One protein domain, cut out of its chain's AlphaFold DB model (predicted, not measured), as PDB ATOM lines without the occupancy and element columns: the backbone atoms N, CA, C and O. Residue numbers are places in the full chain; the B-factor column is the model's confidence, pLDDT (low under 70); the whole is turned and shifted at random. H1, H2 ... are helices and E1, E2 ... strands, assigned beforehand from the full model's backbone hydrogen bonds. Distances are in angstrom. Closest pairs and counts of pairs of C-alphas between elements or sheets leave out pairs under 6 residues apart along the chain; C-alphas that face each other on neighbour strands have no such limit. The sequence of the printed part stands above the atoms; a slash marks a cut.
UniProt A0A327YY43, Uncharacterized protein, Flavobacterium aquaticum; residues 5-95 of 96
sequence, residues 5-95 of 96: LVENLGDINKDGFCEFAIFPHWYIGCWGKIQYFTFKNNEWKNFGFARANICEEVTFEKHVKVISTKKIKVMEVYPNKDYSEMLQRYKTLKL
ATOM      1  N   LEU A   5      22.038  16.732 -28.101       81.44
ATOM      2  CA  LEU A   5      22.770  16.155 -26.984       81.44
ATOM      3  C   LEU A   5      22.171  16.722 -25.696       81.44
ATOM      4  O   LEU A   5      22.011  17.937 -25.560       81.44
ATOM      5  N   VAL A   6      21.782  15.837 -24.782       88.50
ATOM      6  CA  VAL A   6      21.289  16.209 -23.454       88.50
ATOM      7  C   VAL A   6      22.380  15.877 -22.456       88.50
ATOM      8  O   VAL A   6      22.796  14.726 -22.361       88.50
ATOM      9  N   GLU A   7      22.823  16.887 -21.721       89.69
ATOM     10  CA  GLU A   7      23.902  16.772 -20.747       89.69
ATOM     11  C   GLU A   7      23.363  16.953 -19.335       89.69
ATOM     12  O   GLU A   7      22.619  17.897 -19.057       89.69
ATOM     13  N   ASN A   8      23.754  16.051 -18.439       91.88
ATOM     14  CA  ASN A   8      23.360  16.085 -17.036       91.88
ATOM     15  C   ASN A   8      24.278  17.048 -16.264       91.88
ATOM     16  O   ASN A   8      25.498  16.895 -16.288       91.88
ATOM     17  N   LEU A   9      23.700  18.030 -15.567       91.94
ATOM     18  CA  LEU A   9      24.452  18.984 -14.740       91.94
ATOM     19  C   LEU A   9      24.530  18.569 -13.260       91.94
ATOM     20  O   LEU A   9      25.219  19.226 -12.476       91.94
ATOM     21  N   GLY A  10      23.837  17.493 -12.888       93.62
ATOM     22  CA  GLY A  10      23.596  17.066 -11.516       93.62
ATOM     23  C   GLY A  10      22.468  17.849 -10.845       93.62
ATOM     24  O   GLY A  10      21.897  18.766 -11.426       93.62
ATOM     25  N   ASP A  11      22.158  17.474  -9.606       95.19
ATOM     26  CA  ASP A  11      21.256  18.217  -8.719       95.19
ATOM     27  C   ASP A  11      22.019  19.402  -8.102       95.19
ATOM     28  O   ASP A  11      22.669  19.300  -7.054       95.19
ATOM     29  N   ILE A  12      22.032  20.524  -8.825       95.44
ATOM     30  CA  ILE A  12      22.751  21.740  -8.438       95.44
ATOM     31  C   ILE A  12      22.053  22.378  -7.240       95.44
ATOM     32  O   ILE A  12      22.724  22.838  -6.307       95.44
ATOM     33  N   ASN A  13      20.722  22.454  -7.280       94.75
ATOM     34  CA  ASN A  13      19.932  23.213  -6.317       94.75
ATOM     35  C   ASN A  13      19.558  22.427  -5.043       94.75
ATOM     36  O   ASN A  13      19.159  23.052  -4.054       94.75
ATOM     37  N   LYS A  14      19.826  21.115  -5.023       94.62
ATOM     38  CA  LYS A  14      19.548  20.160  -3.942       94.62
ATOM     39  C   LYS A  14      18.057  19.939  -3.689       94.62
ATOM     40  O   LYS A  14      17.661  19.760  -2.534       94.62
ATOM     41  N   ASP A  15      17.237  19.983  -4.733       94.31
ATOM     42  CA  ASP A  15      15.795  19.724  -4.656       94.31
ATOM     43  C   ASP A  15      15.409  18.265  -4.956       94.31
ATOM     44  O   ASP A  15      14.233  17.903  -4.847       94.31
ATOM     45  N   GLY A  16      16.395  17.413  -5.260       95.25
ATOM     46  CA  GLY A  16      16.199  16.006  -5.596       95.25
ATOM     47  C   GLY A  16      16.029  15.732  -7.093       95.25
ATOM     48  O   GLY A  16      15.907  14.564  -7.471       95.25
ATOM     49  N   PHE A  17      16.056  16.760  -7.947       95.75
ATOM     50  CA  PHE A  17      16.018  16.637  -9.402       95.75
ATOM     51  C   PHE A  17      17.305  17.176 -10.027       95.75
ATOM     52  O   PHE A  17      17.849  18.196  -9.630       95.75
ATOM     53  N   CYS A  18      17.811  16.482 -11.047       95.69
ATOM     54  CA  CYS A  18      18.976  16.970 -11.779       95.69
ATOM     55  C   CYS A  18      18.582  18.089 -12.745       95.69
ATOM     56  O   CYS A  18      17.621  17.954 -13.511       95.69
ATOM     57  N   GLU A  19      19.386  19.143 -12.794       96.06
ATOM     58  CA  GLU A  19      19.397  20.056 -13.924       96.06
ATOM     59  C   GLU A  19      20.037  19.403 -15.153       96.06
ATOM     60  O   GLU A  19      20.924  18.550 -15.060       96.06
ATOM     61  N   PHE A  20      19.631  19.858 -16.335       94.50
ATOM     62  CA  PHE A  20      20.236  19.424 -17.589       94.50
ATOM     63  C   PHE A  20      20.412  20.580 -18.572       94.50
ATOM     64  O   PHE A  20      19.787  21.640 -18.463       94.50
ATOM     65  N   ALA A  21      21.271  20.359 -19.560       92.44
ATOM     66  CA  ALA A  21      21.465  21.252 -20.687       92.44
ATOM     67  C   ALA A  21      21.138  20.545 -22.004       92.44
ATOM     68  O   ALA A  21      21.434  19.369 -22.190       92.44
ATOM     69  N   ILE A  22      20.535  21.286 -22.929       90.25
ATOM     70  CA  ILE A  22      20.260  20.847 -24.292       90.25
ATOM     71  C   ILE A  22      21.253  21.534 -25.221       90.25
ATOM     72  O   ILE A  22      21.264  22.764 -25.338       90.25
ATOM     73  N   PHE A  23      22.057  20.727 -25.902       84.12
ATOM     74  CA  PHE A  23      23.026  21.145 -26.902       84.12
ATOM     75  C   PHE A  23      22.469  20.860 -28.301       84.12
ATOM     76  O   PHE A  23      22.216  19.700 -28.644       84.12
ATOM     77  N   PRO A  24      22.274  21.891 -29.138       73.88
ATOM     78  CA  PRO A  24      21.881  21.671 -30.519       73.88
ATOM     79  C   PRO A  24      23.051  21.035 -31.276       73.88
ATOM     80  O   PRO A  24      24.114  21.644 -31.389       73.88
ATOM     81  N   HIS A  25      22.860  19.827 -31.811       66.38
ATOM     82  CA  HIS A  25      23.833  19.204 -32.704       66.38
ATOM     83  C   HIS A  25      23.496  19.615 -34.141       66.38
ATOM     84  O   HIS A  25      22.351  19.472 -34.565       66.38
ATOM     85  N   TRP A  26      24.497  20.121 -34.867       57.09
ATOM     86  CA  TRP A  26      24.438  20.528 -36.278       57.09
ATOM     87  C   TRP A  26      23.242  21.425 -36.651       57.09
ATOM     88  O   TRP A  26      22.114  20.984 -36.867       57.09
ATOM     89  N   TYR A  27      23.519  22.712 -36.841       60.94
ATOM     90  CA  TYR A  27      22.571  23.679 -37.390       60.94
ATOM     91  C   TYR A  27      23.184  24.338 -38.624       60.94
ATOM     92  O   TYR A  27      24.392  24.588 -38.666       60.94
ATOM     93  N   ILE A  28      22.358  24.644 -39.627       61.41
ATOM     94  CA  ILE A  28      22.796  25.390 -40.813       61.41
ATOM     95  C   ILE A  28      23.327  26.752 -40.344       61.41
ATOM     96  O   ILE A  28      22.599  27.530 -39.732       61.41
ATOM     97  N   GLY A  29      24.610  27.017 -40.596       70.69
ATOM     98  CA  GLY A  29      25.286  28.243 -40.169       70.69
ATOM     99  C   GLY A  29      26.044  28.156 -38.842       70.69
ATOM    100  O   GLY A  29      26.477  29.195 -38.363       70.69
ATOM    101  N   CYS A  30      26.231  26.970 -38.246       78.56
ATOM    102  CA  CYS A  30      27.098  26.740 -37.076       78.56
ATOM    103  C   CYS A  30      26.711  27.468 -35.780       78.56
ATOM    104  O   CYS A  30      27.414  27.333 -34.786       78.56
ATOM    105  N   TRP A  31      25.623  28.235 -35.740       81.12
ATOM    106  CA  TRP A  31      25.246  29.027 -34.571       81.12
ATOM    107  C   TRP A  31      24.030  28.435 -33.874       81.12
ATOM    108  O   TRP A  31      22.982  28.239 -34.484       81.12
ATOM    109  N   GLY A  32      24.163  28.208 -32.571       83.12
ATOM    110  CA  GLY A  32      23.105  27.651 -31.739       83.12
ATOM    111  C   GLY A  32      23.061  28.274 -30.350       83.12
ATOM    112  O   GLY A  32      23.890  29.108 -29.971       83.12
ATOM    113  N   LYS A  33      22.057  27.858 -29.579       87.69
ATOM    114  CA  LYS A  33      21.935  28.179 -28.159       87.69
ATOM    115  C   LYS A  33      21.932  26.881 -27.370       87.69
ATOM    116  O   LYS A  33      21.065  26.046 -27.598       87.69
ATOM    117  N   ILE A  34      22.859  26.756 -26.430       89.69
ATOM    118  CA  ILE A  34      22.761  25.765 -25.361       89.69
ATOM    119  C   ILE A  34      21.694  26.277 -24.401       89.69
ATOM    120  O   ILE A  34      21.761  27.436 -23.982       89.69
ATOM    121  N   GLN A  35      20.708  25.450 -24.082       93.06
ATOM    122  CA  GLN A  35      19.604  25.801 -23.189       93.06
ATOM    123  C   GLN A  35      19.721  25.024 -21.882       93.06
ATOM    124  O   GLN A  35      20.064  23.851 -21.916       93.06
ATOM    125  N   TYR A  36      19.415  25.659 -20.753       94.38
ATOM    126  CA  TYR A  36      19.587  25.071 -19.423       94.38
ATOM    127  C   TYR A  36      18.248  24.973 -18.702       94.38
ATOM    128  O   TYR A  36      17.480  25.939 -18.713       94.38
ATOM    129  N   PHE A  37      17.978  23.827 -18.083       96.31
ATOM    130  CA  PHE A  37      16.684  23.506 -17.491       96.31
ATOM    131  C   PHE A  37      16.809  23.015 -16.051       96.31
ATOM    132  O   PHE A  37      17.734  22.277 -15.722       96.31
ATOM    133  N   THR A  38      15.854  23.426 -15.220       96.69
ATOM    134  CA  THR A  38      15.664  22.991 -13.828       96.69
ATOM    135  C   THR A  38      14.219  22.541 -13.646       96.69
ATOM    136  O   THR A  38      13.328  23.032 -14.352       96.69
ATOM    137  N   PHE A  39      13.971  21.585 -12.756       96.06
ATOM    138  CA  PHE A  39      12.620  21.121 -12.469       96.06
ATOM    139  C   PHE A  39      12.048  21.924 -11.306       96.06
ATOM    140  O   PHE A  39      12.604  21.941 -10.218       96.06
ATOM    141  N   LYS A  40      10.929  22.616 -11.517       93.38
ATOM    142  CA  LYS A  40      10.326  23.452 -10.477       93.38
ATOM    143  C   LYS A  40       8.832  23.574 -10.686       93.38
ATOM    144  O   LYS A  40       8.392  23.854 -11.792       93.38
ATOM    145  N   ASN A  41       8.052  23.454  -9.612       93.62
ATOM    146  CA  ASN A  41       6.585  23.521  -9.648       93.62
ATOM    147  C   ASN A  41       5.963  22.495 -10.618       93.62
ATOM    148  O   ASN A  41       5.035  22.824 -11.350       93.62
ATOM    149  N   ASN A  42       6.473  21.260 -10.616       94.75
ATOM    150  CA  ASN A  42       6.048  20.166 -11.499       94.75
ATOM    151  C   ASN A  42       6.254  20.412 -13.007       94.75
ATOM    152  O   ASN A  42       5.626  19.747 -13.830       94.75
ATOM    153  N   GLU A  43       7.150  21.324 -13.388       96.62
ATOM    154  CA  GLU A  43       7.486  21.594 -14.787       96.62
ATOM    155  C   GLU A  43       8.991  21.823 -14.991       96.62
ATOM    156  O   GLU A  43       9.704  22.284 -14.098       96.62
ATOM    157  N   TRP A  44       9.480  21.521 -16.196       96.00
ATOM    158  CA  TRP A  44      10.839  21.860 -16.612       96.00
ATOM    159  C   TRP A  44      10.902  23.322 -17.046       96.00
ATOM    160  O   TRP A  44      10.314  23.709 -18.057       96.00
ATOM    161  N   LYS A  45      11.648  24.138 -16.301       96.06
ATOM    162  CA  LYS A  45      11.819  25.565 -16.576       96.06
ATOM    163  C   LYS A  45      13.176  25.832 -17.196       96.06
ATOM    164  O   LYS A  45      14.203  25.435 -16.653       96.06
ATOM    165  N   ASN A  46      13.183  26.562 -18.306       95.94
ATOM    166  CA  ASN A  46      14.415  27.099 -18.862       95.94
ATOM    167  C   ASN A  46      14.906  28.261 -17.982       95.94
ATOM    168  O   ASN A  46      14.218  29.275 -17.885       95.94
ATOM    169  N   PHE A  47      16.083  28.129 -17.371       95.81
ATOM    170  CA  PHE A  47      16.677  29.177 -16.526       95.81
ATOM    171  C   PHE A  47      17.798  29.956 -17.236       95.81
ATOM    172  O   PHE A  47      18.444  30.837 -16.662       95.81
ATOM    173  N   GLY A  48      18.044  29.663 -18.514       95.38
ATOM    174  CA  GLY A  48      18.918  30.470 -19.344       95.38
ATOM    175  C   GLY A  48      19.445  29.764 -20.583       95.38
ATOM    176  O   GLY A  48      19.136  28.616 -20.901       95.38
ATOM    177  N   PHE A  49      20.294  30.498 -21.297       93.94
ATOM    178  CA  PHE A  49      20.995  30.004 -22.469       93.94
ATOM    179  C   PHE A  49      22.406  30.586 -22.575       93.94
ATOM    180  O   PHE A  49      22.696  31.647 -22.000       93.94
ATOM    181  N   ALA A  50      23.233  29.895 -23.359       91.69
ATOM    182  CA  ALA A  50      24.558  30.314 -23.799       91.69
ATOM    183  C   ALA A  50      24.657  30.190 -25.325       91.69
ATOM    184  O   ALA A  50      24.257  29.169 -25.887       91.69
ATOM    185  N   ARG A  51      25.165  31.217 -26.016       89.19
ATOM    186  CA  ARG A  51      25.440  31.108 -27.461       89.19
ATOM    187  C   ARG A  51      26.635  30.189 -27.696       89.19
ATOM    188  O   ARG A  51      27.665  30.361 -27.053       89.19
ATOM    189  N   ALA A  52      26.518  29.272 -28.645       85.88
ATOM    190  CA  ALA A  52      27.605  28.387 -29.041       85.88
ATOM    191  C   ALA A  52      27.812  28.431 -30.557       85.88
ATOM    192  O   ALA A  52      26.851  28.596 -31.318       85.88
ATOM    193  N   ASN A  53      29.070  28.272 -30.970       83.31
ATOM    194  CA  ASN A  53      29.398  27.833 -32.315       83.31
ATOM    195  C   ASN A  53      29.533  26.303 -32.274       83.31
ATOM    196  O   ASN A  53      30.338  25.788 -31.508       83.31
ATOM    197  N   ILE A  54      28.690  25.592 -33.017       76.81
ATOM    198  CA  ILE A  54      28.501  24.133 -32.934       76.81
ATOM    199  C   ILE A  54      29.143  23.374 -34.104       76.81
ATOM    200  O   ILE A  54      28.877  22.189 -34.281       76.81
ATOM    201  N   CYS A  55      29.927  24.069 -34.936       71.88
ATOM    202  CA  CYS A  55      30.774  23.431 -35.948       71.88
ATOM    203  C   CYS A  55      32.137  23.015 -35.387       71.88
ATOM    204  O   CYS A  55      32.819  22.193 -35.991       71.88
ATOM    205  N   GLU A  56      32.513  23.550 -34.227       64.38
ATOM    206  CA  GLU A  56      33.606  23.023 -33.422       64.38
ATOM    207  C   GLU A  56      33.074  21.956 -32.458       64.38
ATOM    208  O   GLU A  56      31.901  21.971 -32.077       64.38
ATOM    209  N   GLU A  57      33.933  21.015 -32.070       61.66
ATOM    210  CA  GLU A  57      33.587  19.957 -31.124       61.66
ATOM    211  C   GLU A  57      33.233  20.573 -29.759       61.66
ATOM    212  O   GLU A  57      34.089  21.045 -29.005       61.66
ATOM    213  N   VAL A  58      31.937  20.609 -29.449       62.00
ATOM    214  CA  VAL A  58      31.431  21.184 -28.203       62.00
ATOM    215  C   VAL A  58      31.591  20.158 -27.085       62.00
ATOM    216  O   VAL A  58      30.698  19.355 -26.829       62.00
ATOM    217  N   THR A  59      32.730  20.173 -26.394       65.12
ATOM    218  CA  THR A  59      32.910  19.354 -25.185       65.12
ATOM    219  C   THR A  59      32.253  20.041 -23.989       65.12
ATOM    220  O   THR A  59      32.689  21.125 -23.583       65.12
ATOM    221  N   PHE A  60      31.233  19.399 -23.415       67.50
ATOM    222  CA  PHE A  60      30.424  19.868 -22.282       67.50
ATOM    223  C   PHE A  60      31.237  20.524 -21.151       67.50
ATOM    224  O   PHE A  60      30.931  21.639 -20.722       67.50
ATOM    225  N   GLU A  61      32.322  19.874 -20.730       70.00
ATOM    226  CA  GLU A  61      33.158  20.289 -19.595       70.00
ATOM    227  C   GLU A  61      33.767  21.690 -19.753       70.00
ATOM    228  O   GLU A  61      34.018  22.383 -18.766       70.00
ATOM    229  N   LYS A  62      33.976  22.152 -20.993       74.06
ATOM    230  CA  LYS A  62      34.504  23.498 -21.263       74.06
ATOM    231  C   LYS A  62      33.435  24.583 -21.143       74.06
ATOM    232  O   LYS A  62      33.763  25.747 -20.923       74.06
ATOM    233  N   HIS A  63      32.162  24.225 -21.309       80.19
ATOM    234  CA  HIS A  63      31.080  25.195 -21.455       80.19
ATOM    235  C   HIS A  63      30.365  25.532 -20.155       80.19
ATOM    236  O   HIS A  63      29.751  26.599 -20.086       80.19
ATOM    237  N   VAL A  64      30.432  24.673 -19.137       90.38
ATOM    238  CA  VAL A  64      29.639  24.830 -17.915       90.38
ATOM    239  C   VAL A  64      30.488  24.560 -16.686       90.38
ATOM    240  O   VAL A  64      31.182  23.555 -16.590       90.38
ATOM    241  N   LYS A  65      30.388  25.448 -15.699       92.38
ATOM    242  CA  LYS A  65      30.934  25.238 -14.362       92.38
ATOM    243  C   LYS A  65      29.887  25.584 -13.318       92.38
ATOM    244  O   LYS A  65      29.424  26.725 -13.259       92.38
ATOM    245  N   VAL A  66      29.552  24.630 -12.455       92.31
ATOM    246  CA  VAL A  66      28.742  24.902 -11.263       92.31
ATOM    247  C   VAL A  66      29.565  25.757 -10.303       92.31
ATOM    248  O   VAL A  66      30.708  25.426  -9.990       92.31
ATOM    249  N   ILE A  67      29.012  26.896  -9.875       94.88
ATOM    250  CA  ILE A  67      29.708  27.828  -8.970       94.88
ATOM    251  C   ILE A  67      29.027  27.945  -7.606       94.88
ATOM    252  O   ILE A  67      29.682  28.300  -6.631       94.88
ATOM    253  N   SER A  68      27.729  27.653  -7.516       94.31
ATOM    254  CA  SER A  68      26.999  27.502  -6.255       94.31
ATOM    255  C   SER A  68      25.693  26.745  -6.493       94.31
ATOM    256  O   SER A  68      25.299  26.541  -7.638       94.31
ATOM    257  N   THR A  69      24.949  26.447  -5.426       93.56
ATOM    258  CA  THR A  69      23.648  25.753  -5.502       93.56
ATOM    259  C   THR A  69      22.541  26.509  -6.243       93.56
ATOM    260  O   THR A  69      21.416  26.054  -6.334       93.56
ATOM    261  N   LYS A  70      22.813  27.710  -6.752       93.50
ATOM    262  CA  LYS A  70      21.835  28.503  -7.511       93.50
ATOM    263  C   LYS A  70      22.449  29.171  -8.725       93.50
ATOM    264  O   LYS A  70      21.850  30.081  -9.293       93.50
ATOM    265  N   LYS A  71      23.691  28.829  -9.065       95.94
ATOM    266  CA  LYS A  71      24.431  29.543 -10.097       95.94
ATOM    267  C   LYS A  71      25.361  28.613 -10.850       95.94
ATOM    268  O   LYS A  71      26.167  27.896 -10.255       95.94
ATOM    269  N   ILE A  72      25.331  28.761 -12.165       95.81
ATOM    270  CA  ILE A  72      26.329  28.195 -13.066       95.81
ATOM    271  C   ILE A  72      27.010  29.316 -13.840       95.81
ATOM    272  O   ILE A  72      26.409  30.346 -14.149       95.81
ATOM    273  N   LYS A  73      28.283  29.111 -14.146       96.12
ATOM    274  CA  LYS A  73      29.042  29.923 -15.086       96.12
ATOM    275  C   LYS A  73      29.053  29.186 -16.418       96.12
ATOM    276  O   LYS A  73      29.446  28.025 -16.464       96.12
ATOM    277  N   VAL A  74      28.619  29.858 -17.474       94.12
ATOM    278  CA  VAL A  74      28.528  29.300 -18.823       94.12
ATOM    279  C   VAL A  74      29.420  30.076 -19.775       94.12
ATOM    280  O   VAL A  74      29.525  31.301 -19.660       94.12
ATOM    281  N   MET A  75      30.070  29.374 -20.695       92.06
ATOM    282  CA  MET A  75      30.845  29.974 -21.774       92.06
ATOM    283  C   MET A  75      29.940  30.236 -22.975       92.06
ATOM    284  O   MET A  75      29.214  29.351 -23.430       92.06
ATOM    285  N   GLU A  76      30.016  31.448 -23.505       91.00
ATOM    286  CA  GLU A  76      29.380  31.843 -24.748       91.00
ATOM    287  C   GLU A  76      30.434  32.185 -25.805       91.00
ATOM    288  O   GLU A  76      31.459  32.793 -25.491       91.00
ATOM    289  N   VAL A  77      30.140  31.843 -27.058       88.50
ATOM    290  CA  VAL A  77      30.987  32.120 -28.225       88.50
ATOM    291  C   VAL A  77      30.297  33.132 -29.138       88.50
ATOM    292  O   VAL A  77      29.102  33.002 -29.427       88.50
ATOM    293  N   TYR A  78      31.044  34.132 -29.605       87.75
ATOM    294  CA  TYR A  78      30.585  35.163 -30.543       87.75
ATOM    295  C   TYR A  78      31.667  35.479 -31.570       87.75
ATOM    296  O   TYR A  78      32.841  35.446 -31.218       87.75
ATOM    297  N   PRO A  79      31.301  35.861 -32.799       87.25
ATOM    298  CA  PRO A  79      32.273  36.431 -33.717       87.25
ATOM    299  C   PRO A  79      32.698  37.830 -33.241       87.25
ATOM    300  O   PRO A  79      31.903  38.560 -32.631       87.25
ATOM    301  N   ASN A  80      33.935  38.223 -33.539       88.69
ATOM    302  CA  ASN A  80      34.341  39.628 -33.527       88.69
ATOM    303  C   ASN A  80      33.623  40.413 -34.655       88.69
ATOM    304  O   ASN A  80      32.844  39.855 -35.430       88.69
ATOM    305  N   LYS A  81      33.809  41.741 -34.717       89.06
ATOM    306  CA  LYS A  81      33.009  42.624 -35.600       89.06
ATOM    307  C   LYS A  81      33.101  42.263 -37.087       89.06
ATOM    308  O   LYS A  81      32.145  42.488 -37.823       89.06
ATOM    309  N   ASP A  82      34.241  41.742 -37.507       91.50
ATOM    310  CA  ASP A  82      34.606  41.376 -38.873       91.50
ATOM    311  C   ASP A  82      34.539  39.860 -39.131       91.50
ATOM    312  O   ASP A  82      34.865  39.423 -40.230       91.50
ATOM    313  N   TYR A  83      34.061  39.067 -38.163       83.69
ATOM    314  CA  TYR A  83      33.913  37.606 -38.253       83.69
ATOM    315  C   TYR A  83      35.226  36.840 -38.502       83.69
ATOM    316  O   TYR A  83      35.187  35.669 -38.883       83.69
ATOM    317  N   SER A  84      36.376  37.473 -38.269       86.25
ATOM    318  CA  SER A  84      37.695  36.857 -38.430       86.25
ATOM    319  C   SER A  84      38.095  35.985 -37.236       86.25
ATOM    320  O   SER A  84      38.863  35.041 -37.403       86.25
ATOM    321  N   GLU A  85      37.542  36.250 -36.048       86.81
ATOM    322  CA  GLU A  85      37.872  35.529 -34.817       86.81
ATOM    323  C   GLU A  85      36.628  35.170 -34.001       86.81
ATOM    324  O   GLU A  85      35.625  35.894 -33.977       86.81
ATOM    325  N   MET A  86      36.728  34.061 -33.265       86.25
ATOM    326  CA  MET A  86      35.728  33.633 -32.290       86.25
ATOM    327  C   MET A  86      36.154  34.066 -30.889       86.25
ATOM    328  O   MET A  86      37.140  33.592 -30.331       86.25
ATOM    329  N   LEU A  87      35.376  34.966 -30.301       89.56
ATOM    330  CA  LEU A  87      35.555  35.458 -28.946       89.56
ATOM    331  C   LEU A  87      34.767  34.598 -27.961       89.56
ATOM    332  O   LEU A  87      33.601  34.265 -28.192       89.56
ATOM    333  N   GLN A  88      35.384  34.312 -26.819       90.62
ATOM    334  CA  GLN A  88      34.743  33.632 -25.702       90.62
ATOM    335  C   GLN A  88      34.443  34.624 -24.586       90.62
ATOM    336  O   GLN A  88      35.279  35.449 -24.211       90.62
ATOM    337  N   ARG A  89      33.251  34.516 -24.006       92.00
ATOM    338  CA  ARG A  89      32.891  35.238 -22.784       92.00
ATOM    339  C   ARG A  89      32.199  34.310 -21.812       92.00
ATOM    340  O   ARG A  89      31.533  33.366 -22.217       92.00
ATOM    341  N   TYR A  90      32.297  34.619 -20.529       93.44
ATOM    342  CA  TYR A  90      31.574  33.876 -19.511       93.44
ATOM    343  C   TYR A  90      30.421  34.689 -18.946       93.44
ATOM    344  O   TYR A  90      30.557  35.878 -18.659       93.44
ATOM    345  N   LYS A  91      29.303  34.009 -18.729       94.75
ATOM    346  CA  LYS A  91      28.076  34.553 -18.157       94.75
ATOM    347  C   LYS A  91      27.675  33.718 -16.951       94.75
ATOM    348  O   LYS A  91      27.853  32.504 -16.949       94.75
ATOM    349  N   THR A  92      27.100  34.355 -15.941       96.75
ATOM    350  CA  THR A  92      26.480  33.641 -14.822       96.75
ATOM    351  C   THR A  92      24.991  33.480 -15.094       96.75
ATOM    352  O   THR A  92      24.296  34.477 -15.296       96.75
ATOM    353  N   LEU A  93      24.501  32.243 -15.076       96.44
ATOM    354  CA  LEU A  93      23.072  31.938 -15.030       96.44
ATOM    355  C   LEU A  93      22.676  31.675 -13.581       96.44
ATOM    356  O   LEU A  93      23.455  31.097 -12.819       96.44
ATOM    357  N   LYS A  94      21.483  32.129 -13.202       95.31
ATOM    358  CA  LYS A  94      20.890  31.845 -11.896       95.31
ATOM    359  C   LYS A  94      19.782  30.820 -12.094       95.31
ATOM    360  O   LYS A  94      19.005  30.960 -13.028       95.31
ATOM    361  N   LEU A  95      19.756  29.813 -11.234       91.06
ATOM    362  CA  LEU A  95      18.635  28.896 -11.119       91.06
ATOM    363  C   LEU A  95      17.577  29.627 -10.284       91.06
ATOM    364  O   LEU A  95      17.896  30.094  -9.183       91.06
TER     365      LEU A  95
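AT A GLANCE: This is residues 5 to 95 of the 96 residues of an uncharacterized protein of Flavobacterium aquaticum (UniProt A0A327YY43). Two antiparallel sheets form an elongated sandwich, two sheets face to face: a strongly twisted one of E1 to E4 and a smaller one of E5 to E7, their strands running at only 6 degrees to each other. They are only partly face to face: E4 comes close to E6 and E7, while E1 and E2 stay apart from those two strands, and the short helix H1 lies in the link from one sheet to the other. The printed part has 91 residues, with the named elements in the order E1 E2 E3 E4 H1 E5 E6 E7, and its class is mostly strand. The sheet orders are E1 - E2 - E3 - E4 and E5 - E6 - E7. The whole is compact, with a radius of gyration of the C-alphas of 13.7 A and spans of 44 by 24 by 19 A.

IN THESE COORDINATES: E1, residues 5 to 10, begins at C-alpha 5 (22.770, 16.155, -26.984) and is 15.5 A long. E2, residues 19 to 24, is 16.9 A long. E3, residues 31 to 40, is 28.9 A long. E4, residues 43 to 53, is 28.7 A long, bends by 57 degrees at residue 48 and ends at C-alpha 53 (29.398, 27.833, -32.315). H1, residues 60 to 63, is 5.4 A long, and E5, residues 64 to 68, is 12.3 A long. E6, residues 71 to 79, is 25.8 A long. E7, residues 86 to 94, is 25.3 A long and ends at C-alpha 94 (20.890, 31.845, -11.896).

HOW THE PARTS SIT: E1 to E4 form a meander, each strand the antiparallel neighbour of the one before. In the hairpin E1 and E2, N 7 and O 21 are 2.9 A apart, within hydrogen-bond range. So are N 22 and O 35, at 2.8 A, in the hairpin E2 and E3, and N 34 and O 50, at 2.8 A, in the hairpin E3 and E4. E5, E6 and E7 form a second meander, with N 65 and O 73 at 2.8 A and N 76 and O 89 at 2.8 A. Between the sheets, the closest C-alphas of E4 and E6 are those of Arg 51 and Glu 76, 4.8 A apart, and those of E4 and E7 are Gly 48 and Leu 93, 6.2 A apart. E3 and E6 are near each other. H1 only grazes both sheets; its closest C-alphas to E6 are those of His 63 and Met 75, 4.8 A apart. H1 is too short for an O i to N i+4 pair, and its one O i to N i+3 pair is within range.

THE WHOLE: The two C-alphas farthest apart are those of Gly 16 and Asp 82, at 45.7 A. The printed part has no cut, and no link is long. The mean pLDDT of the printed part is 87.6; residues 25 to 28 and 56 to 60 are under 70.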